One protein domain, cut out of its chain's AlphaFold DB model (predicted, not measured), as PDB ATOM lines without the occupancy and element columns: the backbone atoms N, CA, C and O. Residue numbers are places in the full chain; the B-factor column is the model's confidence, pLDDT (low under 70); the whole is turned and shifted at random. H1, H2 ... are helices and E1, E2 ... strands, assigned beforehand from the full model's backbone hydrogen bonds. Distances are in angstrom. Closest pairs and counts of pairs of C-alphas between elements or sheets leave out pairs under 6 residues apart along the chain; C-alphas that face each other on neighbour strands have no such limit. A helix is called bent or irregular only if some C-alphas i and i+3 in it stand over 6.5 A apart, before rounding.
ATOM      1  N   THR A 326     -18.203  29.956  -3.254       46.94
ATOM      2  CA  THR A 326     -17.206  30.397  -4.236       46.94
ATOM      3  C   THR A 326     -17.815  30.538  -5.637       46.94
ATOM      4  O   THR A 326     -17.405  31.423  -6.388       46.94
ATOM      5  N   ALA A 327     -18.855  29.759  -5.947       61.88
ATOM      6  CA  ALA A 327     -19.590  29.785  -7.208       61.88
ATOM      7  C   ALA A 327     -20.429  31.057  -7.387       61.88
ATOM      8  O   ALA A 327     -20.341  31.670  -8.444       61.88
ATOM      9  N   VAL A 328     -21.182  31.524  -6.376       73.19
ATOM     10  CA  VAL A 328     -22.005  32.750  -6.507       73.19
ATOM     11  C   VAL A 328     -21.129  33.973  -6.733       73.19
ATOM     12  O   VAL A 328     -21.320  34.709  -7.698       73.19
ATOM     13  N   ARG A 329     -20.137  34.187  -5.859       71.12
ATOM     14  CA  ARG A 329     -19.231  35.343  -5.956       71.12
ATOM     15  C   ARG A 329     -18.432  35.302  -7.257       71.12
ATOM     16  O   ARG A 329     -18.320  36.318  -7.939       71.12
ATOM     17  N   GLY A 330     -17.925  34.120  -7.615       74.31
ATOM     18  CA  GLY A 330     -17.217  33.885  -8.868       74.31
ATOM     19  C   GLY A 330     -18.092  34.155 -10.092       74.31
ATOM     20  O   GLY A 330     -17.662  34.873 -10.989       74.31
ATOM     21  N   ALA A 331     -19.331  33.660 -10.107       80.25
ATOM     22  CA  ALA A 331     -20.272  33.850 -11.205       80.25
ATOM     23  C   ALA A 331     -20.701  35.317 -11.348       80.25
ATOM     24  O   ALA A 331     -20.696  35.852 -12.456       80.25
ATOM     25  N   VAL A 332     -21.005  36.011 -10.245       83.44
ATOM     26  CA  VAL A 332     -21.339  37.442 -10.301       83.44
ATOM     27  C   VAL A 332     -20.162  38.252 -10.837       83.44
ATOM     28  O   VAL A 332     -20.345  39.072 -11.740       83.44
ATOM     29  N   HIS A 333     -18.950  38.007 -10.330       84.50
ATOM     30  CA  HIS A 333     -17.754  38.672 -10.837       84.50
ATOM     31  C   HIS A 333     -17.543  38.362 -12.325       84.50
ATOM     32  O   HIS A 333     -17.368  39.275 -13.131       84.50
ATOM     33  N   TYR A 334     -17.631  37.092 -12.720       86.25
ATOM     34  CA  TYR A 334     -17.496  36.660 -14.109       86.25
ATOM     35  C   TYR A 334     -18.447  37.420 -15.046       86.25
ATOM     36  O   TYR A 334     -17.993  37.990 -16.039       86.25
ATOM     37  N   HIS A 335     -19.734  37.510 -14.700       86.56
ATOM     38  CA  HIS A 335     -20.744  38.136 -15.555       86.56
ATOM     39  C   HIS A 335     -20.761  39.673 -15.515       86.56
ATOM     40  O   HIS A 335     -21.171  40.285 -16.501       86.56
ATOM     41  N   HIS A 336     -20.331  40.314 -14.418       86.50
ATOM     42  CA  HIS A 336     -20.598  41.749 -14.205       86.50
ATOM     43  C   HIS A 336     -19.399  42.617 -13.792       86.50
ATOM     44  O   HIS A 336     -19.577  43.829 -13.685       86.50
ATOM     45  N   HIS A 337     -18.184  42.077 -13.608       84.88
ATOM     46  CA  HIS A 337     -17.011  42.859 -13.151       84.88
ATOM     47  C   HIS A 337     -16.714  44.122 -13.983       84.88
ATOM     48  O   HIS A 337     -16.238  45.113 -13.440       84.88
ATOM     49  N   ASN A 338     -16.996  44.103 -15.290       85.12
ATOM     50  CA  ASN A 338     -16.713  45.213 -16.209       85.12
ATOM     51  C   ASN A 338     -17.963  46.035 -16.583       85.12
ATOM     52  O   ASN A 338     -18.016  46.661 -17.643       85.12
ATOM     53  N   ARG A 339     -19.019  45.988 -15.764       83.81
ATOM     54  CA  ARG A 339     -20.283  46.653 -16.081       83.81
ATOM     55  C   ARG A 339     -20.331  48.080 -15.534       83.81
ATOM     56  O   ARG A 339     -20.138  48.320 -14.347       83.81
ATOM     57  N   THR A 340     -20.648  49.035 -16.404       83.81
ATOM     58  CA  THR A 340     -20.802  50.449 -16.037       83.81
ATOM     59  C   THR A 340     -21.903  50.636 -14.994       83.81
ATOM     60  O   THR A 340     -22.977  50.053 -15.115       83.81
ATOM     61  N   GLY A 341     -21.640  51.465 -13.981       78.19
ATOM     62  CA  GLY A 341     -22.576  51.745 -12.887       78.19
ATOM     63  C   GLY A 341     -22.496  50.767 -11.712       78.19
ATOM     64  O   GLY A 341     -23.097  51.048 -10.682       78.19
ATOM     65  N   TYR A 342     -21.720  49.684 -11.832       78.06
ATOM     66  CA  TYR A 342     -21.513  48.683 -10.785       78.06
ATOM     67  C   TYR A 342     -20.039  48.632 -10.378       78.06
ATOM     68  O   TYR A 342     -19.145  48.759 -11.216       78.06
ATOM     69  N   LYS A 343     -19.773  48.404  -9.089       76.62
ATOM     70  CA  LYS A 343     -18.424  48.189  -8.555       76.62
ATOM     71  C   LYS A 343     -18.309  46.765  -8.020       76.62
ATOM     72  O   LYS A 343     -18.569  46.508  -6.852       76.62
ATOM     73  N   ILE A 344     -17.915  45.841  -8.891       77.38
ATOM     74  CA  ILE A 344     -17.827  44.412  -8.573       77.38
ATOM     75  C   ILE A 344     -16.358  44.012  -8.566       77.38
ATOM     76  O   ILE A 344     -15.720  43.917  -9.611       77.38
ATOM     77  N   VAL A 345     -15.821  43.806  -7.367       71.50
ATOM     78  CA  VAL A 345     -14.414  43.465  -7.132       71.50
ATOM     79  C   VAL A 345     -14.319  42.314  -6.137       71.50
ATOM     80  O   VAL A 345     -15.218  42.107  -5.327       71.50
ATOM     81  N   THR A 346     -13.222  41.564  -6.188       67.19
ATOM     82  CA  THR A 346     -12.951  40.448  -5.267       67.19
ATOM     83  C   THR A 346     -12.319  40.890  -3.942       67.19
ATOM     84  O   THR A 346     -12.177  40.078  -3.032       67.19
ATOM     85  N   GLY A 347     -11.952  42.170  -3.814       65.75
ATOM     86  CA  GLY A 347     -11.473  42.767  -2.571       65.75
ATOM     87  C   GLY A 347     -11.305  44.281  -2.682       65.75
ATOM     88  O   GLY A 347     -10.946  44.796  -3.741       65.75
ATOM     89  N   ASP A 348     -11.553  44.996  -1.581       69.56
ATOM     90  CA  ASP A 348     -11.344  46.444  -1.483       69.56
ATOM     91  C   ASP A 348     -10.822  46.833  -0.093       69.56
ATOM     92  O   ASP A 348     -11.390  46.466   0.936       69.56
ATOM     93  N   SER A 349      -9.739  47.608  -0.053       69.12
ATOM     94  CA  SER A 349      -9.173  48.143   1.189       69.12
ATOM     95  C   SER A 349     -10.011  49.277   1.788       69.12
ATOM     96  O   SER A 349      -9.838  49.612   2.960       69.12
ATOM     97  N   ARG A 350     -10.928  49.857   1.007       67.75
ATOM     98  CA  ARG A 350     -11.872  50.903   1.427       67.75
ATOM     99  C   ARG A 350     -13.289  50.383   1.652       67.75
ATOM    100  O   ARG A 350     -14.179  51.191   1.907       67.75
ATOM    101  N   TYR A 351     -13.471  49.061   1.678       64.56
ATOM    102  CA  TYR A 351     -14.765  48.401   1.863       64.56
ATOM    103  C   TYR A 351     -15.657  49.023   2.963       64.56
ATOM    104  O   TYR A 351     -16.828  49.269   2.687       64.56
ATOM    105  N   PRO A 352     -15.157  49.390   4.164       64.62
ATOM    106  CA  PRO A 352     -16.012  50.003   5.186       64.62
ATOM    107  C   PRO A 352     -16.566  51.388   4.823       64.62
ATOM    108  O   PRO A 352     -17.664  51.733   5.244       64.62
ATOM    109  N   LEU A 353     -15.804  52.198   4.081       66.31
ATOM    110  CA  LEU A 353     -16.249  53.524   3.632       66.31
ATOM    111  C   LEU A 353     -17.241  53.398   2.483       66.31
ATOM    112  O   LEU A 353     -18.221  54.126   2.407       66.31
ATOM    113  N   ASP A 354     -16.969  52.443   1.615       65.69
ATOM    114  CA  ASP A 354     -17.779  52.106   0.465       65.69
ATOM    115  C   ASP A 354     -19.164  51.547   0.854       65.69
ATOM    116  O   ASP A 354     -20.166  51.867   0.220       65.69
ATOM    117  N   LEU A 355     -19.264  50.798   1.960       65.69
ATOM    118  CA  LEU A 355     -20.553  50.368   2.525       65.69
ATOM    119  C   LEU A 355     -21.494  51.536   2.855       65.69
ATOM    120  O   LEU A 355     -22.699  51.330   2.953       65.69
ATOM    121  N   LEU A 356     -20.976  52.755   3.017       63.59
ATOM    122  CA  LEU A 356     -21.803  53.932   3.273       63.59
ATOM    123  C   LEU A 356     -22.505  54.448   2.010       63.59
ATOM    124  O   LEU A 356     -23.467  55.194   2.132       63.59
ATOM    125  N   THR A 357     -22.043  54.084   0.812       66.00
ATOM    126  CA  THR A 357     -22.567  54.623  -0.456       66.00
ATOM    127  C   THR A 357     -23.377  53.608  -1.256       66.00
ATOM    128  O   THR A 357     -24.023  53.961  -2.239       66.00
ATOM    129  N   TYR A 358     -23.367  52.337  -0.857       67.56
ATOM    130  CA  TYR A 358     -23.951  51.266  -1.655       67.56
ATOM    131  C   TYR A 358     -25.466  51.137  -1.493       67.56
ATOM    132  O   TYR A 358     -26.023  51.205  -0.396       67.56
ATOM    133  N   LYS A 359     -26.155  50.908  -2.623       65.06
ATOM    134  CA  LYS A 359     -27.608  50.685  -2.631       65.06
ATOM    135  C   LYS A 359     -27.962  49.284  -2.145       65.06
ATOM    136  O   LYS A 359     -28.959  49.151  -1.429       65.06
ATOM    137  N   TYR A 360     -27.165  48.289  -2.526       62.12
ATOM    138  CA  TYR A 360     -27.361  46.895  -2.155       62.12
ATOM    139  C   TYR A 360     -26.023  46.231  -1.846       62.12
ATOM    140  O   TYR A 360     -24.983  46.655  -2.345       62.12
ATOM    141  N   VAL A 361     -26.033  45.171  -1.047       60.28
ATOM    142  CA  VAL A 361     -24.819  44.426  -0.699       60.28
ATOM    143  C   VAL A 361     -25.181  42.955  -0.518       60.28
ATOM    144  O   VAL A 361     -26.304  42.629  -0.155       60.28
ATOM    145  N   CYS A 362     -24.254  42.057  -0.819       48.03
ATOM    146  CA  CYS A 362     -24.513  40.613  -0.875       48.03
ATOM    147  C   CYS A 362     -23.934  39.847   0.315       48.03
ATOM    148  O   CYS A 362     -24.025  38.626   0.400       48.03
ATOM    149  N   ASP A 363     -23.311  40.580   1.228       53.09
ATOM    150  CA  ASP A 363     -23.172  40.148   2.607       53.09
ATOM    151  C   ASP A 363     -24.526  40.377   3.305       53.09
ATOM    152  O   ASP A 363     -25.257  41.298   2.954       53.09
ATOM    153  N   CYS A 364     -24.935  39.508   4.224       56.16
ATOM    154  CA  CYS A 364     -26.348  39.441   4.623       56.16
ATOM    155  C   CYS A 364     -26.656  40.176   5.931       56.16
ATOM    156  O   CYS A 364     -27.781  40.631   6.125       56.16
ATOM    157  N   VAL A 365     -25.692  40.312   6.849       58.75
ATOM    158  CA  VAL A 365     -26.019  40.745   8.224       58.75
ATOM    159  C   VAL A 365     -25.254  41.971   8.662       58.75
ATOM    160  O   VAL A 365     -25.884  42.942   9.069       58.75
ATOM    161  N   LEU A 366     -23.925  41.975   8.550       60.19
ATOM    162  CA  LEU A 366     -23.124  43.125   8.975       60.19
ATOM    163  C   LEU A 366     -23.495  44.390   8.188       60.19
ATOM    164  O   LEU A 366     -23.565  45.483   8.737       60.19
ATOM    165  N   VAL A 367     -23.790  44.226   6.904       62.62
ATOM    166  CA  VAL A 367     -24.123  45.324   5.988       62.62
ATOM    167  C   VAL A 367     -25.585  45.750   6.096       62.62
ATOM    168  O   VAL A 367     -25.897  46.916   5.868       62.62
ATOM    169  N   SER A 368     -26.457  44.846   6.550       66.25
ATOM    170  CA  SER A 368     -27.827  45.180   6.939       66.25
ATOM    171  C   SER A 368     -27.822  46.193   8.087       66.25
ATOM    172  O   SER A 368     -28.589  47.152   8.056       66.25
ATOM    173  N   VAL A 369     -26.878  46.072   9.034       65.75
ATOM    174  CA  VAL A 369     -26.669  47.077  10.098       65.75
ATOM    175  C   VAL A 369     -26.329  48.458   9.541       65.75
ATOM    176  O   VAL A 369     -26.742  49.472  10.095       65.75
ATOM    177  N   MET A 370     -25.608  48.506   8.423       66.62
ATOM    178  CA  MET A 370     -25.232  49.751   7.750       66.62
ATOM    179  C   MET A 370     -26.376  50.341   6.905       66.62
ATOM    180  O   MET A 370     -26.211  51.398   6.304       66.62
ATOM    181  N   GLY A 371     -27.543  49.685   6.864       68.25
ATOM    182  CA  GLY A 371     -28.718  50.122   6.106       68.25
ATOM    183  C   GLY A 371     -28.703  49.726   4.626       68.25
ATOM    184  O   GLY A 371     -29.595  50.136   3.877       68.25
ATOM    185  N   CYS A 372     -27.721  48.929   4.197       74.56
ATOM    186  CA  CYS A 372     -27.690  48.365   2.853       74.56
ATOM    187  C   CYS A 372     -28.700  47.227   2.735       74.56
ATOM    188  O   CYS A 372     -28.790  46.376   3.614       74.56
ATOM    189  N   LEU A 373     -29.428  47.183   1.618       80.12
ATOM    190  CA  LEU A 373     -30.390  46.114   1.388       80.12
ATOM    191  C   LEU A 373     -29.647  44.808   1.040       80.12
ATOM    192  O   LEU A 373     -28.873  44.819   0.073       80.12
ATOM    193  N   PRO A 374     -29.859  43.706   1.783       81.06
ATOM    194  CA  PRO A 374     -29.193  42.439   1.519       81.06
ATOM    195  C   PRO A 374     -29.700  41.814   0.216       81.06
ATOM    196  O   PRO A 374     -30.908  41.723  -0.013       81.06
ATOM    197  N   LEU A 375     -28.775  41.366  -0.631       82.56
ATOM    198  CA  LEU A 375     -29.043  40.565  -1.822       82.56
ATOM    199  C   LEU A 375     -28.764  39.089  -1.519       82.56
ATOM    200  O   LEU A 375     -27.626  38.698  -1.262       82.56
ATOM    201  N   ILE A 376     -29.807  38.274  -1.574       83.75
ATOM    202  CA  ILE A 376     -29.807  36.864  -1.201       83.75
ATOM    203  C   ILE A 376     -29.821  36.035  -2.484       83.75
ATOM    204  O   ILE A 376     -30.852  35.918  -3.145       83.75
ATOM    205  N   ILE A 377     -28.671  35.454  -2.821       82.38
ATOM    206  CA  ILE A 377     -28.513  34.514  -3.938       82.38
ATOM    207  C   ILE A 377     -28.106  33.166  -3.351       82.38
ATOM    208  O   ILE A 377     -26.932  32.796  -3.323       82.38
ATOM    209  N   SER A 378     -29.078  32.479  -2.757       78.38
ATOM    210  CA  SER A 378     -28.852  31.222  -2.046       78.38
ATOM    211  C   SER A 378     -30.135  30.396  -1.965       78.38
ATOM    212  O   SER A 378     -30.842  30.408  -0.956       78.38
ATOM    213  N   ASP A 379     -30.435  29.687  -3.048       81.56
ATOM    214  CA  ASP A 379     -31.706  28.991  -3.287       81.56
ATOM    215  C   ASP A 379     -32.032  27.989  -2.157       81.56
ATOM    216  O   ASP A 379     -33.157  27.924  -1.659       81.56
ATOM    217  N   SER A 380     -31.005  27.296  -1.663       81.69
ATOM    218  CA  SER A 380     -31.107  26.218  -0.670       81.69
ATOM    219  C   SER A 380     -30.752  26.633   0.765       81.69
ATOM    220  O   SER A 380     -30.660  25.780   1.653       81.69
ATOM    221  N   VAL A 381     -30.499  27.921   1.022       82.25
ATOM    222  CA  VAL A 381     -30.006  28.406   2.325       82.25
ATOM    223  C   VAL A 381     -30.999  29.378   2.948       82.25
ATOM    224  O   VAL A 381     -31.254  30.463   2.421       82.25
ATOM    225  N   MET A 382     -31.521  28.985   4.110       84.38
ATOM    226  CA  MET A 382     -32.336  29.851   4.954       84.38
ATOM    227  C   MET A 382     -31.482  30.922   5.623       84.38
ATOM    228  O   MET A 382     -30.387  30.651   6.126       84.38
ATOM    229  N   GLN A 383     -32.012  32.137   5.632       84.88
ATOM    230  CA  GLN A 383     -31.431  33.290   6.293       84.88
ATOM    231  C   GLN A 383     -31.790  33.317   7.783       84.88
ATOM    232  O   GLN A 383     -32.662  32.576   8.241       84.88
ATOM    233  N   PRO A 384     -31.108  34.152   8.581       83.56
ATOM    234  CA  PRO A 384     -31.342  34.227  10.014       83.56
ATOM    235  C   PRO A 384     -32.777  34.465  10.454       83.56
ATOM    236  O   PRO A 384     -33.409  35.442  10.077       83.56
ATOM    237  N   PHE A 385     -33.257  33.541  11.288       86.94
ATOM    238  CA  PHE A 385     -34.643  33.424  11.724       86.94
ATOM    239  C   PHE A 385     -35.646  33.184  10.590       86.94
ATOM    240  O   PHE A 385     -36.813  33.492  10.759       86.94
ATOM    241  N   GLU A 386     -35.251  32.635   9.440       85.56
ATOM    242  CA  GLU A 386     -36.233  32.095   8.499       85.56
ATOM    243  C   GLU A 386     -36.730  30.711   8.955       85.56
ATOM    244  O   GLU A 386     -35.914  29.873   9.350       85.56
ATOM    245  N   PRO A 387     -38.039  30.421   8.823       88.94
ATOM    246  CA  PRO A 387     -39.077  31.267   8.228       88.94
ATOM    247  C   PRO A 387     -39.901  32.075   9.259       88.94
ATOM    248  O   PRO A 387     -40.974  32.577   8.932       88.94
ATOM    249  N   GLU A 388     -39.430  32.174  10.502       91.31
ATOM    250  CA  GLU A 388     -39.997  32.996  11.580       91.31
ATOM    251  C   GLU A 388     -40.056  34.506  11.241       91.31
ATOM    252  O   GLU A 388     -40.989  35.206  11.637       91.31
ATOM    253  N   MET A 389     -39.084  34.997  10.473       90.75
ATOM    254  CA  MET A 389     -39.011  36.334   9.894       90.75
ATOM    255  C   MET A 389     -38.908  36.232   8.372       90.75
ATOM    256  O   MET A 389     -38.074  35.505   7.841       90.75
ATOM    257  N   ASP A 390     -39.745  36.993   7.673       90.94
ATOM    258  CA  ASP A 390     -39.816  37.016   6.212       90.94
ATOM    259  C   ASP A 390     -38.721  37.921   5.617       90.94
ATOM    260  O   ASP A 390     -38.841  39.153   5.644       90.94
ATOM    261  N   TRP A 391     -37.650  37.321   5.077       88.25
ATOM    262  CA  TRP A 391     -36.552  38.082   4.471       88.25
ATOM    263  C   TRP A 391     -36.918  38.735   3.143       88.25
ATOM    264  O   TRP A 391     -36.284  39.724   2.769       88.25
ATOM    265  N   ASP A 392     -37.970  38.283   2.460       89.06
ATOM    266  CA  ASP A 392     -38.383  38.880   1.190       89.06
ATOM    267  C   ASP A 392     -38.942  40.301   1.390       89.06
ATOM    268  O   ASP A 392     -39.027  41.084   0.441       89.06
ATOM    269  N   ARG A 393     -39.269  40.683   2.634       89.38
ATOM    270  CA  ARG A 393     -39.678  42.048   3.011       89.38
ATOM    271  C   ARG A 393     -38.519  42.995   3.299       89.38
ATOM    272  O   ARG A 393     -38.725  44.208   3.316       89.38
ATOM    273  N   ILE A 394     -37.330  42.460   3.564       87.69
ATOM    274  CA  ILE A 394     -36.182  43.210   4.102       87.69
ATOM    275  C   ILE A 394     -34.897  42.997   3.301       87.69
ATOM    276  O   ILE A 394     -33.890  43.622   3.599       87.69
ATOM    277  N   GLY A 395     -34.929  42.148   2.280       86.88
ATOM    278  CA  GLY A 395     -33.841  41.872   1.349       86.88
ATOM    279  C   GLY A 395     -34.384  41.596  -0.042       86.88
ATOM    280  O   GLY A 395     -35.592  41.605  -0.245       86.88
ATOM    281  N   LEU A 396     -33.506  41.371  -1.013       87.56
ATOM    282  CA  LEU A 396     -33.861  40.942  -2.363       87.56
ATOM    283  C   LEU A 396     -33.410  39.507  -2.570       87.56
ATOM    284  O   LEU A 396     -32.218  39.231  -2.488       87.56
ATOM    285  N   ARG A 397     -34.339  38.611  -2.884       86.75
ATOM    286  CA  ARG A 397     -34.024  37.223  -3.210       86.75
ATOM    287  C   ARG A 397     -33.979  37.041  -4.721       86.75
ATOM    288  O   ARG A 397     -34.921  37.422  -5.412       86.75
ATOM    289  N   LEU A 398     -32.886  36.473  -5.217       88.31
ATOM    290  CA  LEU A 398     -32.695  36.121  -6.622       88.31
ATOM    291  C   LEU A 398     -32.190  34.686  -6.712       88.31
ATOM    292  O   LEU A 398     -31.442  34.239  -5.841       88.31
ATOM    293  N   ALA A 399     -32.594  33.974  -7.760       87.81
ATOM    294  CA  ALA A 399     -32.126  32.616  -7.978       87.81
ATOM    295  C   ALA A 399     -30.693  32.619  -8.527       87.81
ATOM    296  O   ALA A 399     -30.250  33.588  -9.153       87.81
ATOM    297  N   HIS A 400     -29.968  31.513  -8.361       85.75
ATOM    298  CA  HIS A 400     -28.650  31.357  -8.991       85.75
ATOM    299  C   HIS A 400     -28.698  31.545 -10.516       85.75
ATOM    300  O   HIS A 400     -27.779  32.114 -11.105       85.75
ATOM    301  N   GLU A 401     -29.782  31.113 -11.161       87.88
ATOM    302  CA  GLU A 401     -29.989  31.262 -12.607       87.88
ATOM    303  C   GLU A 401     -30.170  32.717 -13.065       87.88
ATOM    304  O   GLU A 401     -29.934  33.026 -14.234       87.88
ATOM    305  N   ASP A 402     -30.522  33.632 -12.157       90.62
ATOM    306  CA  ASP A 402     -30.648  35.057 -12.464       90.62
ATOM    307  C   ASP A 402     -29.288  35.768 -12.508       90.62
ATOM    308  O   ASP A 402     -29.214  36.907 -12.974       90.62
ATOM    309  N   ILE A 403     -28.195  35.128 -12.061       89.75
ATOM    310  CA  ILE A 403     -26.873  35.768 -11.994       89.75
ATOM    311  C   ILE A 403     -26.477  36.407 -13.334       89.75
ATOM    312  O   ILE A 403     -26.105  37.575 -13.303       89.75
ATOM    313  N   PRO A 404     -26.584  35.771 -14.517       92.31
ATOM    314  CA  PRO A 404     -26.192  36.403 -15.782       92.31
ATOM    315  C   PRO A 404     -26.977  37.686 -16.112       92.31
ATOM    316  O   PRO A 404     -26.431  38.615 -16.710       92.31
ATOM    317  N   THR A 405     -28.238  37.774 -15.680       93.06
ATOM    318  CA  THR A 405     -29.137  38.916 -15.926       93.06
ATOM    319  C   THR A 405     -29.326  39.805 -14.693       93.06
ATOM    320  O   THR A 405     -30.129  40.732 -14.719       93.06
ATOM    321  N   LEU A 406     -28.514  39.625 -13.646       90.25
ATOM    322  CA  LEU A 406     -28.635  40.299 -12.346       90.25
ATOM    323  C   LEU A 406     -28.884  41.816 -12.445       90.25
ATOM    324  O   LEU A 406     -29.824  42.339 -11.858       90.25
ATOM    325  N   HIS A 407     -28.082  42.525 -13.234       89.00
ATOM    326  CA  HIS A 407     -28.242  43.963 -13.485       89.00
ATOM    327  C   HIS A 407     -29.629  44.390 -14.020       89.00
ATOM    328  O   HIS A 407     -30.110  45.457 -13.651       89.00
ATOM    329  N   GLU A 408     -30.276  43.587 -14.872       92.06
ATOM    330  CA  GLU A 408     -31.626  43.854 -15.391       92.06
ATOM    331  C   GLU A 408     -32.657  43.665 -14.283       92.06
ATOM    332  O   GLU A 408     -33.536  44.507 -14.105       92.06
ATOM    333  N   ARG A 409     -32.509  42.591 -13.492       91.19
ATOM    334  CA  ARG A 409     -33.367  42.317 -12.332       91.19
ATOM    335  C   ARG A 409     -33.326  43.464 -11.333       91.19
ATOM    336  O   ARG A 409     -34.371  43.886 -10.861       91.19
ATOM    337  N   LEU A 410     -32.136  43.986 -11.051       88.75
ATOM    338  CA  LEU A 410     -31.936  45.088 -10.110       88.75
ATOM    339  C   LEU A 410     -32.423  46.428 -10.663       88.75
ATOM    340  O   LEU A 410     -33.039  47.196  -9.929       88.75
ATOM    341  N   ALA A 411     -32.194  46.699 -11.951       88.12
ATOM    342  CA  ALA A 411     -32.682  47.913 -12.604       88.12
ATOM    343  C   ALA A 411     -34.216  47.956 -12.709       88.12
ATOM    344  O   ALA A 411     -34.795  49.037 -12.791       88.12
ATOM    345  N   ALA A 412     -34.880  46.796 -12.695       91.12
ATOM    346  CA  ALA A 412     -36.336  46.701 -12.697       91.12
ATOM    347  C   ALA A 412     -36.978  47.085 -11.348       91.12
ATOM    348  O   ALA A 412     -38.196  47.257 -11.276       91.12
ATOM    349  N   ILE A 413     -36.189  47.218 -10.278       89.69
ATOM    350  CA  ILE A 413     -36.686  47.541  -8.939       89.69
ATOM    351  C   ILE A 413     -36.838  49.056  -8.814       89.69
ATOM    352  O   ILE A 413     -35.885  49.812  -8.988       89.69
ATOM    353  N   SER A 414     -38.052  49.505  -8.493       92.31
ATOM    354  CA  SER A 414     -38.327  50.927  -8.269       92.31
ATOM    355  C   SER A 414     -37.649  51.453  -6.998       92.31
ATOM    356  O   SER A 414     -37.489  50.723  -6.018       92.31
ATOM    357  N   ASP A 415     -37.315  52.746  -6.970       88.06
ATOM    358  CA  ASP A 415     -36.790  53.381  -5.754       88.06
ATOM    359  C   ASP A 415     -37.816  53.342  -4.596       88.06
ATOM    360  O   ASP A 415     -37.429  53.200  -3.441       88.06
ATOM    361  N   GLU A 416     -39.124  53.352  -4.888       90.75
ATOM    362  CA  GLU A 416     -40.176  53.194  -3.869       90.75
ATOM    363  C   GLU A 416     -40.129  51.810  -3.201       90.75
ATOM    364  O   GLU A 416     -40.211  51.700  -1.976       90.75
ATOM    365  N   GLU A 417     -39.958  50.745  -3.991       91.12
ATOM    366  CA  GLU A 417     -39.771  49.383  -3.480       91.12
ATOM    367  C   GLU A 417     -38.531  49.294  -2.587       91.12
ATOM    368  O   GLU A 417     -38.579  48.698  -1.507       91.12
ATOM    369  N   LEU A 418     -37.435  49.922  -3.013       86.75
ATOM    370  CA  LEU A 418     -36.190  49.958  -2.255       86.75
ATOM    371  C   LEU A 418     -36.340  50.657  -0.914       86.75
ATOM    372  O   LEU A 418     -35.918  50.124   0.114       86.75
ATOM    373  N   ASP A 419     -36.932  51.845  -0.922       86.56
ATOM    374  CA  ASP A 419     -37.099  52.651   0.279       86.56
ATOM    375  C   ASP A 419     -38.033  51.964   1.274       86.56
ATOM    376  O   ASP A 419     -37.763  51.973   2.479       86.56
ATOM    377  N   ARG A 420     -39.061  51.263   0.781       91.31
ATOM    378  CA  ARG A 420     -39.930  50.432   1.617       91.31
ATOM    379  C   ARG A 420     -39.159  49.329   2.339       91.31
ATOM    380  O   ARG A 420     -39.270  49.192   3.558       91.31
ATOM    381  N   ARG A 421     -38.357  48.547   1.604       90.69
ATOM    382  CA  ARG A 421     -37.577  47.444   2.190       90.69
ATOM    383  C   ARG A 421     -36.502  47.964   3.140       90.69
ATOM    384  O   ARG A 421     -36.324  47.399   4.213       90.69
ATOM    385  N   ARG A 422     -35.836  49.076   2.812       86.69
ATOM    386  CA  ARG A 422     -34.872  49.738   3.712       86.69
ATOM    387  C   ARG A 422     -35.520  50.252   4.989       86.69
ATOM    388  O   ARG A 422     -34.913  50.156   6.052       86.69
ATOM    389  N   ALA A 423     -36.735  50.790   4.909       89.50
ATOM    390  CA  ALA A 423     -37.478  51.170   6.101       89.50
ATOM    391  C   ALA A 423     -37.760  49.933   6.969       89.50
ATOM    392  O   ALA A 423     -37.422  49.938   8.149       89.50
ATOM    393  N   ALA A 424     -38.261  48.840   6.388       92.38
ATOM    394  CA  ALA A 424     -38.485  47.597   7.129       92.38
ATOM    395  C   ALA A 424     -37.193  47.012   7.740       92.38
ATOM    396  O   ALA A 424     -37.194  46.564   8.889       92.38
ATOM    397  N   LEU A 425     -36.077  47.090   7.009       87.44
ATOM    398  CA  LEU A 425     -34.765  46.599   7.434       87.44
ATOM    399  C   LEU A 425     -34.306  47.206   8.768       87.44
ATOM    400  O   LEU A 425     -33.709  46.507   9.577       87.44
ATOM    401  N   ARG A 426     -34.631  48.477   9.044       84.75
ATOM    402  CA  ARG A 426     -34.245  49.151  10.300       84.75
ATOM    403  C   ARG A 426     -34.815  48.481  11.548       84.75
ATOM    404  O   ARG A 426     -34.168  48.521  12.589       84.75
ATOM    405  N   CYS A 427     -36.010  47.895  11.454       88.25
ATOM    406  CA  CYS A 427     -36.543  47.063  12.531       88.25
ATOM    407  C   CYS A 427     -35.891  45.678  12.512       88.25
ATOM    408  O   CYS A 427     -35.396  45.214  13.535       88.25
ATOM    409  N   ALA A 428     -35.831  45.039  11.340       88.75
ATOM    410  CA  ALA A 428     -35.319  43.678  11.222       88.75
ATOM    411  C   ALA A 428     -33.891  43.508  11.748       88.75
ATOM    412  O   ALA A 428     -33.606  42.529  12.425       88.75
ATOM    413  N   VAL A 429     -33.011  44.479  11.503       81.94
ATOM    414  CA  VAL A 429     -31.623  44.481  11.989       81.94
ATOM    415  C   VAL A 429     -31.526  44.357  13.506       81.94
ATOM    416  O   VAL A 429     -30.574  43.749  13.993       81.94
ATOM    417  N   GLN A 430     -32.497  44.876  14.260       81.38
ATOM    418  CA  GLN A 430     -32.474  44.757  15.719       81.38
ATOM    419  C   GLN A 430     -32.579  43.304  16.148       81.38
ATOM    420  O   GLN A 430     -31.781  42.839  16.960       81.38
ATOM    421  N   HIS A 431     -33.438  42.548  15.468       85.88
ATOM    422  CA  HIS A 431     -33.596  41.113  15.673       85.88
ATOM    423  C   HIS A 431     -32.354  40.300  15.293       85.88
ATOM    424  O   HIS A 431     -32.261  39.133  15.657       85.88
ATOM    425  N   LEU A 432     -31.392  40.876  14.564       79.69
ATOM    426  CA  LEU A 432     -30.201  40.180  14.063       79.69
ATOM    427  C   LEU A 432     -28.961  40.346  14.956       79.69
ATOM    428  O   LEU A 432     -27.986  39.613  14.778       79.69
ATOM    429  N   LEU A 433     -28.973  41.281  15.912       75.19
ATOM    430  CA  LEU A 433     -27.805  41.628  16.729       75.19
ATOM    431  C   LEU A 433     -28.022  41.302  18.209       75.19
ATOM    432  O   LEU A 433     -29.129  41.398  18.723       75.19
ATOM    433  N   PHE A 434     -26.948  40.968  18.929       73.56
ATOM    434  CA  PHE A 434     -26.972  40.894  20.395       73.56
ATOM    435  C   PHE A 434     -26.687  42.282  20.987       73.56
ATOM    436  O   PHE A 434     -25.628  42.879  20.759       73.56
ATOM    437  N   ILE A 457     -39.330  32.834  19.796       92.69
ATOM    438  CA  ILE A 457     -39.443  31.597  19.009       92.69
ATOM    439  C   ILE A 457     -39.645  30.383  19.923       92.69
ATOM    440  O   ILE A 457     -40.547  29.578  19.687       92.69
ATOM    441  N   LEU A 458     -38.862  30.264  20.998       92.94
ATOM    442  CA  LEU A 458     -39.021  29.192  21.987       92.94
ATOM    443  C   LEU A 458     -40.404  29.242  22.663       92.94
ATOM    444  O   LEU A 458     -41.026  28.198  22.884       92.94
ATOM    445  N   ARG A 459     -40.930  30.443  22.947       94.31
ATOM    446  CA  ARG A 459     -42.303  30.626  23.446       94.31
ATOM    447  C   ARG A 459     -43.330  30.124  22.437       94.31
ATOM    448  O   ARG A 459     -44.248  29.403  22.827       94.31
ATOM    449  N   MET A 460     -43.185  30.486  21.164       94.00
ATOM    450  CA  MET A 460     -44.104  30.069  20.103       94.00
ATOM    451  C   MET A 460     -44.085  28.555  19.901       94.00
ATOM    452  O   MET A 460     -45.147  27.943  19.862       94.00
ATOM    453  N   GLN A 461     -42.903  27.935  19.886       91.00
ATOM    454  CA  GLN A 461     -42.754  26.479  19.789       91.00
ATOM    455  C   GLN A 461     -43.415  25.743  20.965       91.00
ATOM    456  O   GLN A 461     -43.999  24.676  20.779       91.00
ATOM    457  N   GLN A 462     -43.339  26.309  22.174       91.44
ATOM    458  CA  GLN A 462     -43.987  25.753  23.363       91.44
ATOM    459  C   GLN A 462     -45.510  25.953  23.345       91.44
ATOM    460  O   GLN A 462     -46.250  25.056  23.743       91.44
ATOM    461  N   THR A 463     -45.974  27.129  22.920       93.75
ATOM    462  CA  THR A 463     -47.393  27.522  22.977       93.75
ATOM    463  C   THR A 463     -48.199  26.900  21.836       93.75
ATOM    464  O   THR A 463     -49.324  26.453  22.046       93.75
ATOM    465  N   TYR A 464     -47.614  26.830  20.639       94.00
ATOM    466  CA  TYR A 464     -48.248  26.352  19.410       94.00
ATOM    467  C   TYR A 464     -47.387  25.263  18.742       94.00
ATOM    468  O   TYR A 464     -46.832  25.476  17.659       94.00
ATOM    469  N   PRO A 465     -47.244  24.079  19.367       90.19
ATOM    470  CA  PRO A 465     -46.408  23.017  18.824       90.19
ATOM    471  C   PRO A 465     -46.903  22.573  17.439       90.19
ATOM    472  O   PRO A 465     -48.067  22.214  17.264       90.19
ATOM    473  N   GLY A 466     -46.005  22.581  16.452       88.50
ATOM    474  CA  GLY A 466     -46.305  22.175  15.074       88.50
ATOM    475  C   GLY A 466     -46.972  23.248  14.204       88.50
ATOM    476  O   GLY A 466     -47.263  22.969  13.041       88.50
ATOM    477  N   LEU A 467     -47.196  24.460  14.725       93.25
ATOM    478  CA  LEU A 467     -47.594  25.600  13.903       93.25
ATOM    479  C   LEU A 467     -46.461  25.955  12.929       93.25
ATOM    480  O   LEU A 467     -45.299  26.029  13.320       93.25
ATOM    481  N   ASP A 468     -46.812  26.183  11.663       92.25
ATOM    482  CA  ASP A 468     -45.869  26.685  10.662       92.25
ATOM    483  C   ASP A 468     -45.297  28.039  11.126       92.25
ATOM    484  O   ASP A 468     -46.094  28.960  11.350       92.25
ATOM    485  N   PRO A 469     -43.964  28.196  11.261       91.94
ATOM    486  CA  PRO A 469     -43.377  29.424  11.790       91.94
ATOM    487  C   PRO A 469     -43.728  30.683  10.991       91.94
ATOM    488  O   PRO A 469     -43.851  31.758  11.571       91.94
ATOM    489  N   ARG A 470     -44.041  30.541   9.694       92.50
ATOM    490  CA  ARG A 470     -44.525  31.647   8.843       92.50
ATOM    491  C   ARG A 470     -45.813  32.284   9.354       92.50
ATOM    492  O   ARG A 470     -46.118  33.423   9.027       92.50
ATOM    493  N   ARG A 471     -46.591  31.541  10.142       94.75
ATOM    494  CA  ARG A 471     -47.888  31.967  10.680       94.75
ATOM    495  C   ARG A 471     -47.791  32.508  12.102       94.75
ATOM    496  O   ARG A 471     -48.828  32.831  12.684       94.75
ATOM    497  N   TYR A 472     -46.596  32.591  12.690       94.94
ATOM    498  CA  TYR A 472     -46.429  33.055  14.068       94.94
ATOM    499  C   TYR A 472     -46.959  34.479  14.260       94.94
ATOM    500  O   TYR A 472     -47.761  34.703  15.165       94.94
ATOM    501  N   ALA A 473     -46.599  35.410  13.371       94.94
ATOM    502  CA  ALA A 473     -47.069  36.795  13.432       94.94
ATOM    503  C   ALA A 473     -48.585  36.938  13.187       94.94
ATOM    504  O   ALA A 473     -49.229  37.800  13.781       94.94
ATOM    505  N   ASP A 474     -49.181  36.071  12.367       95.94
ATOM    506  CA  ASP A 474     -50.631  36.087  12.132       95.94
ATOM    507  C   ASP A 474     -51.419  35.518  13.318       95.94
ATOM    508  O   ASP A 474     -52.552  35.919  13.578       95.94
ATOM    509  N   THR A 475     -50.825  34.558  14.028       97.31
ATOM    510  CA  THR A 475     -51.500  33.797  15.086       97.31
ATOM    511  C   THR A 475     -51.383  34.475  16.447       97.31
ATOM    512  O   THR A 475     -52.343  34.472  17.216       97.31
ATOM    513  N   ASP A 476     -50.225  35.060  16.761       97.38
ATOM    514  CA  ASP A 476     -49.909  35.557  18.098       97.38
ATOM    515  C   ASP A 476     -49.607  37.071  18.081       97.38
ATOM    516  O   ASP A 476     -48.580  37.508  17.551       97.38
ATOM    517  N   PRO A 477     -50.486  37.910  18.671       96.88
ATOM    518  CA  PRO A 477     -50.300  39.359  18.684       96.88
ATOM    519  C   PRO A 477     -49.032  39.824  19.405       96.88
ATOM    520  O   PRO A 477     -48.479  40.854  19.022       96.88
ATOM    521  N   GLN A 478     -48.571  39.093  20.426       95.25
ATOM    522  CA  GLN A 478     -47.331  39.418  21.135       95.25
ATOM    523  C   GLN A 478     -46.125  39.192  20.220       95.25
ATOM    524  O   GLN A 478     -45.255  40.056  20.137       95.25
ATOM    525  N   TYR A 479     -46.097  38.072  19.501       95.94
ATOM    526  CA  TYR A 479     -45.048  37.768  18.538       95.94
ATOM    527  C   TYR A 479     -45.020  38.800  17.409       95.94
ATOM    528  O   TYR A 479     -43.962  39.320  17.075       95.94
ATOM    529  N   ARG A 480     -46.188  39.170  16.870       96.88
ATOM    530  CA  ARG A 480     -46.300  40.233  15.860       96.88
ATOM    531  C   ARG A 480     -45.796  41.578  16.371       96.88
ATOM    532  O   ARG A 480     -45.045  42.251  15.677       96.88
ATOM    533  N   HIS A 481     -46.197  41.963  17.582       96.56
ATOM    534  CA  HIS A 481     -45.727  43.193  18.215       96.56
ATOM    535  C   HIS A 481     -44.203  43.183  18.380       96.56
ATOM    536  O   HIS A 481     -43.559  44.179  18.069       96.56
ATOM    537  N   PHE A 482     -43.626  42.052  18.798       95.19
ATOM    538  CA  PHE A 482     -42.180  41.874  18.882       95.19
ATOM    539  C   PHE A 482     -41.506  42.013  17.516       95.19
ATOM    540  O   PHE A 482     -40.633  42.861  17.353       95.19
ATOM    541  N   LEU A 483     -41.954  41.242  16.521       95.50
ATOM    542  CA  LEU A 483     -41.395  41.241  15.169       95.50
ATOM    543  C   LEU A 483     -41.412  42.641  14.541       95.50
ATOM    544  O   LEU A 483     -40.498  43.004  13.810       95.50
ATOM    545  N   HIS A 484     -42.422  43.453  14.854       95.50
ATOM    546  CA  HIS A 484     -42.567  44.815  14.341       95.50
ATOM    547  C   HIS A 484     -41.882  45.890  15.200       95.50
ATOM    548  O   HIS A 484     -42.184  47.073  15.049       95.50
ATOM    549  N   CYS A 485     -40.991  45.512  16.121       92.38
ATOM    550  CA  CYS A 485     -40.303  46.440  17.024       92.38
ATOM    551  C   CYS A 485     -41.270  47.320  17.840       92.38
ATOM    552  O   CYS A 485     -40.971  48.457  18.210       92.38
ATOM    553  N   GLY A 486     -42.456  46.781  18.119       93.69
ATOM    554  CA  GLY A 486     -43.538  47.430  18.840       93.69
ATOM    555  C   GLY A 486     -44.514  48.238  17.981       93.69
ATOM    556  O   GLY A 486     -45.533  48.692  18.505       93.69
ATOM    557  N   ASP A 487     -44.251  48.404  16.684       94.75
ATOM    558  CA  ASP A 487     -45.076  49.228  15.805       94.75
ATOM    559  C   ASP A 487     -46.317  48.462  15.299       94.75
ATOM    560  O   ASP A 487     -46.187  47.390  14.693       94.75
ATOM    561  N   PRO A 488     -47.544  48.965  15.536       94.12
ATOM    562  CA  PRO A 488     -48.761  48.284  15.098       94.12
ATOM    563  C   PRO A 488     -48.878  48.188  13.571       94.12
ATOM    564  O   PRO A 488     -49.496  47.237  13.087       94.12
ATOM    565  N   ASP A 489     -48.258  49.118  12.839       94.25
ATOM    566  CA  ASP A 489     -48.372  49.248  11.384       94.25
ATOM    567  C   ASP A 489     -47.285  48.450  10.632       94.25
ATOM    568  O   ASP A 489     -47.304  48.365   9.405       94.25
ATOM    569  N   GLY A 490     -46.352  47.820  11.356       94.56
ATOM    570  CA  GLY A 490     -45.329  46.939  10.788       94.56
ATOM    571  C   GLY A 490     -43.905  47.484  10.837       94.56
ATOM    572  O   GLY A 490     -43.650  48.637  11.184       94.56
ATOM    573  N   MET A 491     -42.958  46.629  10.439       94.19
ATOM    574  CA  MET A 491     -41.521  46.947  10.408       94.19
ATOM    575  C   MET A 491     -41.205  48.201   9.579       94.19
ATOM    576  O   MET A 491     -40.333  48.987   9.939       94.19
ATOM    577  N   GLU A 492     -41.920  48.402   8.470       94.69
ATOM    578  CA  GLU A 492     -41.745  49.571   7.608       94.69
ATOM    579  C   GLU A 492     -42.097  50.876   8.329       94.69
ATOM    580  O   GLU A 492     -41.327  51.838   8.289       94.69
ATOM    581  N   ALA A 493     -43.244  50.908   9.011       95.31
ATOM    582  CA  ALA A 493     -43.706  52.088   9.730       95.31
ATOM    583  C   ALA A 493     -42.741  52.469  10.859       95.31
ATOM    584  O   ALA A 493     -42.399  53.647  10.990       95.31
ATOM    585  N   TYR A 494     -42.218  51.474  11.586       92.31
ATOM    586  CA  TYR A 494     -41.156  51.675  12.572       92.31
ATOM    587  C   TYR A 494     -39.949  52.385  11.952       92.31
ATOM    588  O   TYR A 494     -39.491  53.419  12.442       92.31
ATOM    589  N   GLY A 495     -39.445  51.859  10.834       89.38
ATOM    590  CA  GLY A 495     -38.265  52.408  10.182       89.38
ATOM    591  C   GLY A 495     -38.464  53.800   9.593       89.38
ATOM    592  O   GLY A 495     -37.503  54.574   9.564       89.38
ATOM    593  N   ARG A 496     -39.677  54.136   9.133       91.38
ATOM    594  CA  ARG A 496     -40.027  55.495   8.685       91.38
ATOM    595  C   ARG A 496     -40.027  56.477   9.858       91.38
ATOM    596  O   ARG A 496     -39.318  57.476   9.790       91.38
ATOM    597  N   LYS A 497     -40.699  56.140  10.966       90.75
ATOM    598  CA  LYS A 497     -40.719  56.959  12.196       90.75
ATOM    599  C   LYS A 497     -39.309  57.179  12.754       90.75
ATOM    600  O   LYS A 497     -38.962  58.288  13.152       90.75
ATOM    601  N   LEU A 498     -38.470  56.141  12.736       84.81
ATOM    602  CA  LEU A 498     -37.074  56.242  13.171       84.81
ATOM    603  C   LEU A 498     -36.265  57.212  12.294       84.81
ATOM    604  O   LEU A 498     -35.463  57.992  12.805       84.81
ATOM    605  N   GLN A 499     -36.480  57.182  10.978       82.81
ATOM    606  CA  GLN A 499     -35.823  58.099  10.045       82.81
ATOM    607  C   GLN A 499     -36.302  59.541  10.216       82.81
ATOM    608  O   GLN A 499     -35.473  60.447  10.213       82.81
ATOM    609  N   GLU A 500     -37.603  59.758  10.396       86.88
ATOM    610  CA  GLU A 500     -38.177  61.077  10.681       86.88
ATOM    611  C   GLU A 500     -37.573  61.668  11.961       86.88
ATOM    612  O   GLU A 500     -37.007  62.759  11.924       86.88
ATOM    613  N   ALA A 501     -37.558  60.902  13.056       84.25
ATOM    614  CA  ALA A 501     -36.944  61.320  14.317       84.25
ATOM    615  C   ALA A 501     -35.438  61.619  14.174       84.25
ATOM    616  O   ALA A 501     -34.906  62.536  14.808       84.25
ATOM    617  N   HIS A 502     -34.728  60.860  13.333       77.56
ATOM    618  CA  HIS A 502     -33.321  61.124  13.038       77.56
ATOM    619  C   HIS A 502     -33.132  62.454  12.294       77.56
ATOM    620  O   HIS A 502     -32.260  63.239  12.664       77.56
ATOM    621  N   LEU A 503     -33.958  62.729  11.281       80.81
ATOM    622  CA  LEU A 503     -33.919  63.973  10.506       80.81
ATOM    623  C   LEU A 503     -34.303  65.192  11.352       80.81
ATOM    624  O   LEU A 503     -33.672  66.237  11.225       80.81
ATOM    625  N   GLU A 504     -35.271  65.059  12.258       84.25
ATOM    626  CA  GLU A 504     -35.617  66.114  13.221       84.25
ATOM    627  C   GLU A 504     -34.438  66.460  14.139       84.25
ATOM    628  O   GLU A 504     -34.183  67.630  14.433       84.25
ATOM    629  N   ARG A 505     -33.688  65.442  14.578       80.94
ATOM    630  CA  ARG A 505     -32.519  65.616  15.447       80.94
ATOM    631  C   ARG A 505     -31.296  66.153  14.700       80.94
ATOM    632  O   ARG A 505     -30.494  66.874  15.297       80.94
ATOM    633  N   TYR A 506     -31.154  65.810  13.420       76.31
ATOM    634  CA  TYR A 506     -30.017  66.169  12.569       76.31
ATOM    635  C   TYR A 506     -30.476  66.780  11.227       76.31
ATOM    636  O   TYR A 506     -30.236  66.205  10.163       76.31
TER     637      TYR A 506
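This is residues 326 to 434 and 457 to 506 of the 638 residues of the protein "Acetylglucosaminyltransferase" of Volvox carteri f. nagariensis (UniProt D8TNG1). Helix H5 and strand E1 make the middle, with the long loop of residues 377 to 399 folded beside E1; H1 and H4 pack together at one end of the longest axis, and the short helices H6, H7 and H8 make a loose cluster at the other. H9 crosses H5 by its first part, and its far end, with residues 500 to 506 free, sticks out as an arm. The printed part has 159 residues, with nine named helices and one named strand in the order H1 H2 H3 E1 H4 H5 H6 H7 H8 H9, and its class is mostly helix. It is compact, with a radius of gyration of the C-alphas of 17.3 A, and spans 52 by 43 by 29 A.

H9, residues 491 to 505, touches H5, residues 415 to 428, with residues 491 to 496 alone; the closest C-alphas, of Ala 424 and Glu 492, are 3.8 A apart, and the lines are about perpendicular at 89 degrees. E1, residues 373 to 376, comes closest to H5 at the C-alphas of Leu 373 and Arg 422, 6.2 A apart. E1 pairs with no named strand, but residues 360 to 361 pair with its residues 373 to 374, and residues 396 to 397 with its residues 375 to 376, both parallel. H3, residues 366 to 369, is close to H5 but not clearly touching, with the C-alphas of Ser 368 and Leu 425 7.1 A apart. H4, residues 400 to 411, touches H1, residues 326 to 336, at a steep tilt of 42 degrees, the same way; their closest C-alphas, of His 335 and Pro 404, are 5.7 A apart. H2, residues 351 to 354, touches no helix. H7, residues 469 to 475, and H8, residues 477 to 483, touch only at the corner, with the C-alphas of Ala 473 and Arg 480 4.3 A apart. H6, residues 457 to 463, is close to H7 but not clearly touching, with the C-alphas of Met 460 and Tyr 472 7.1 A apart. H1, H6, H8 and H9 have every O i to N i+4 pair within hydrogen-bond range, H5 has 9 of 10, H4 4 of 8 and H7 1 of 3, with 3 of 4 O i to N i+3 pairs in H7; H2 and H3 are too short for an O i to N i+4 pair.

H9 is 21.3 A long, from C-alpha 491 at (-41.521, 46.947, 10.408) to C-alpha 505 at (-32.519, 65.616, 15.447). H5 is 19.6 A long, H4 17.4 A and H1 15.5 A, H1 beginning with C-alpha 326 at (-17.206, 30.397, -4.236). H4 and H7 are irregular: C-alphas 404 and 407 are 8.2 A apart, and C-alphas 470 and 473 are 7.4 A apart.

The C-alphas of Asn 338 and Thr 463 are the two farthest apart, at 52.8 A. Residues 435 to 456 are not printed, and C-alphas 434 and 457 are 15.6 A apart across this cut. The links H1 to H2, H2 to H3 and E1 to H4 are long. Mean pLDDT of the printed part is 83.4, and residues 326 to 327 and 346 to 371 include the 28 under 70.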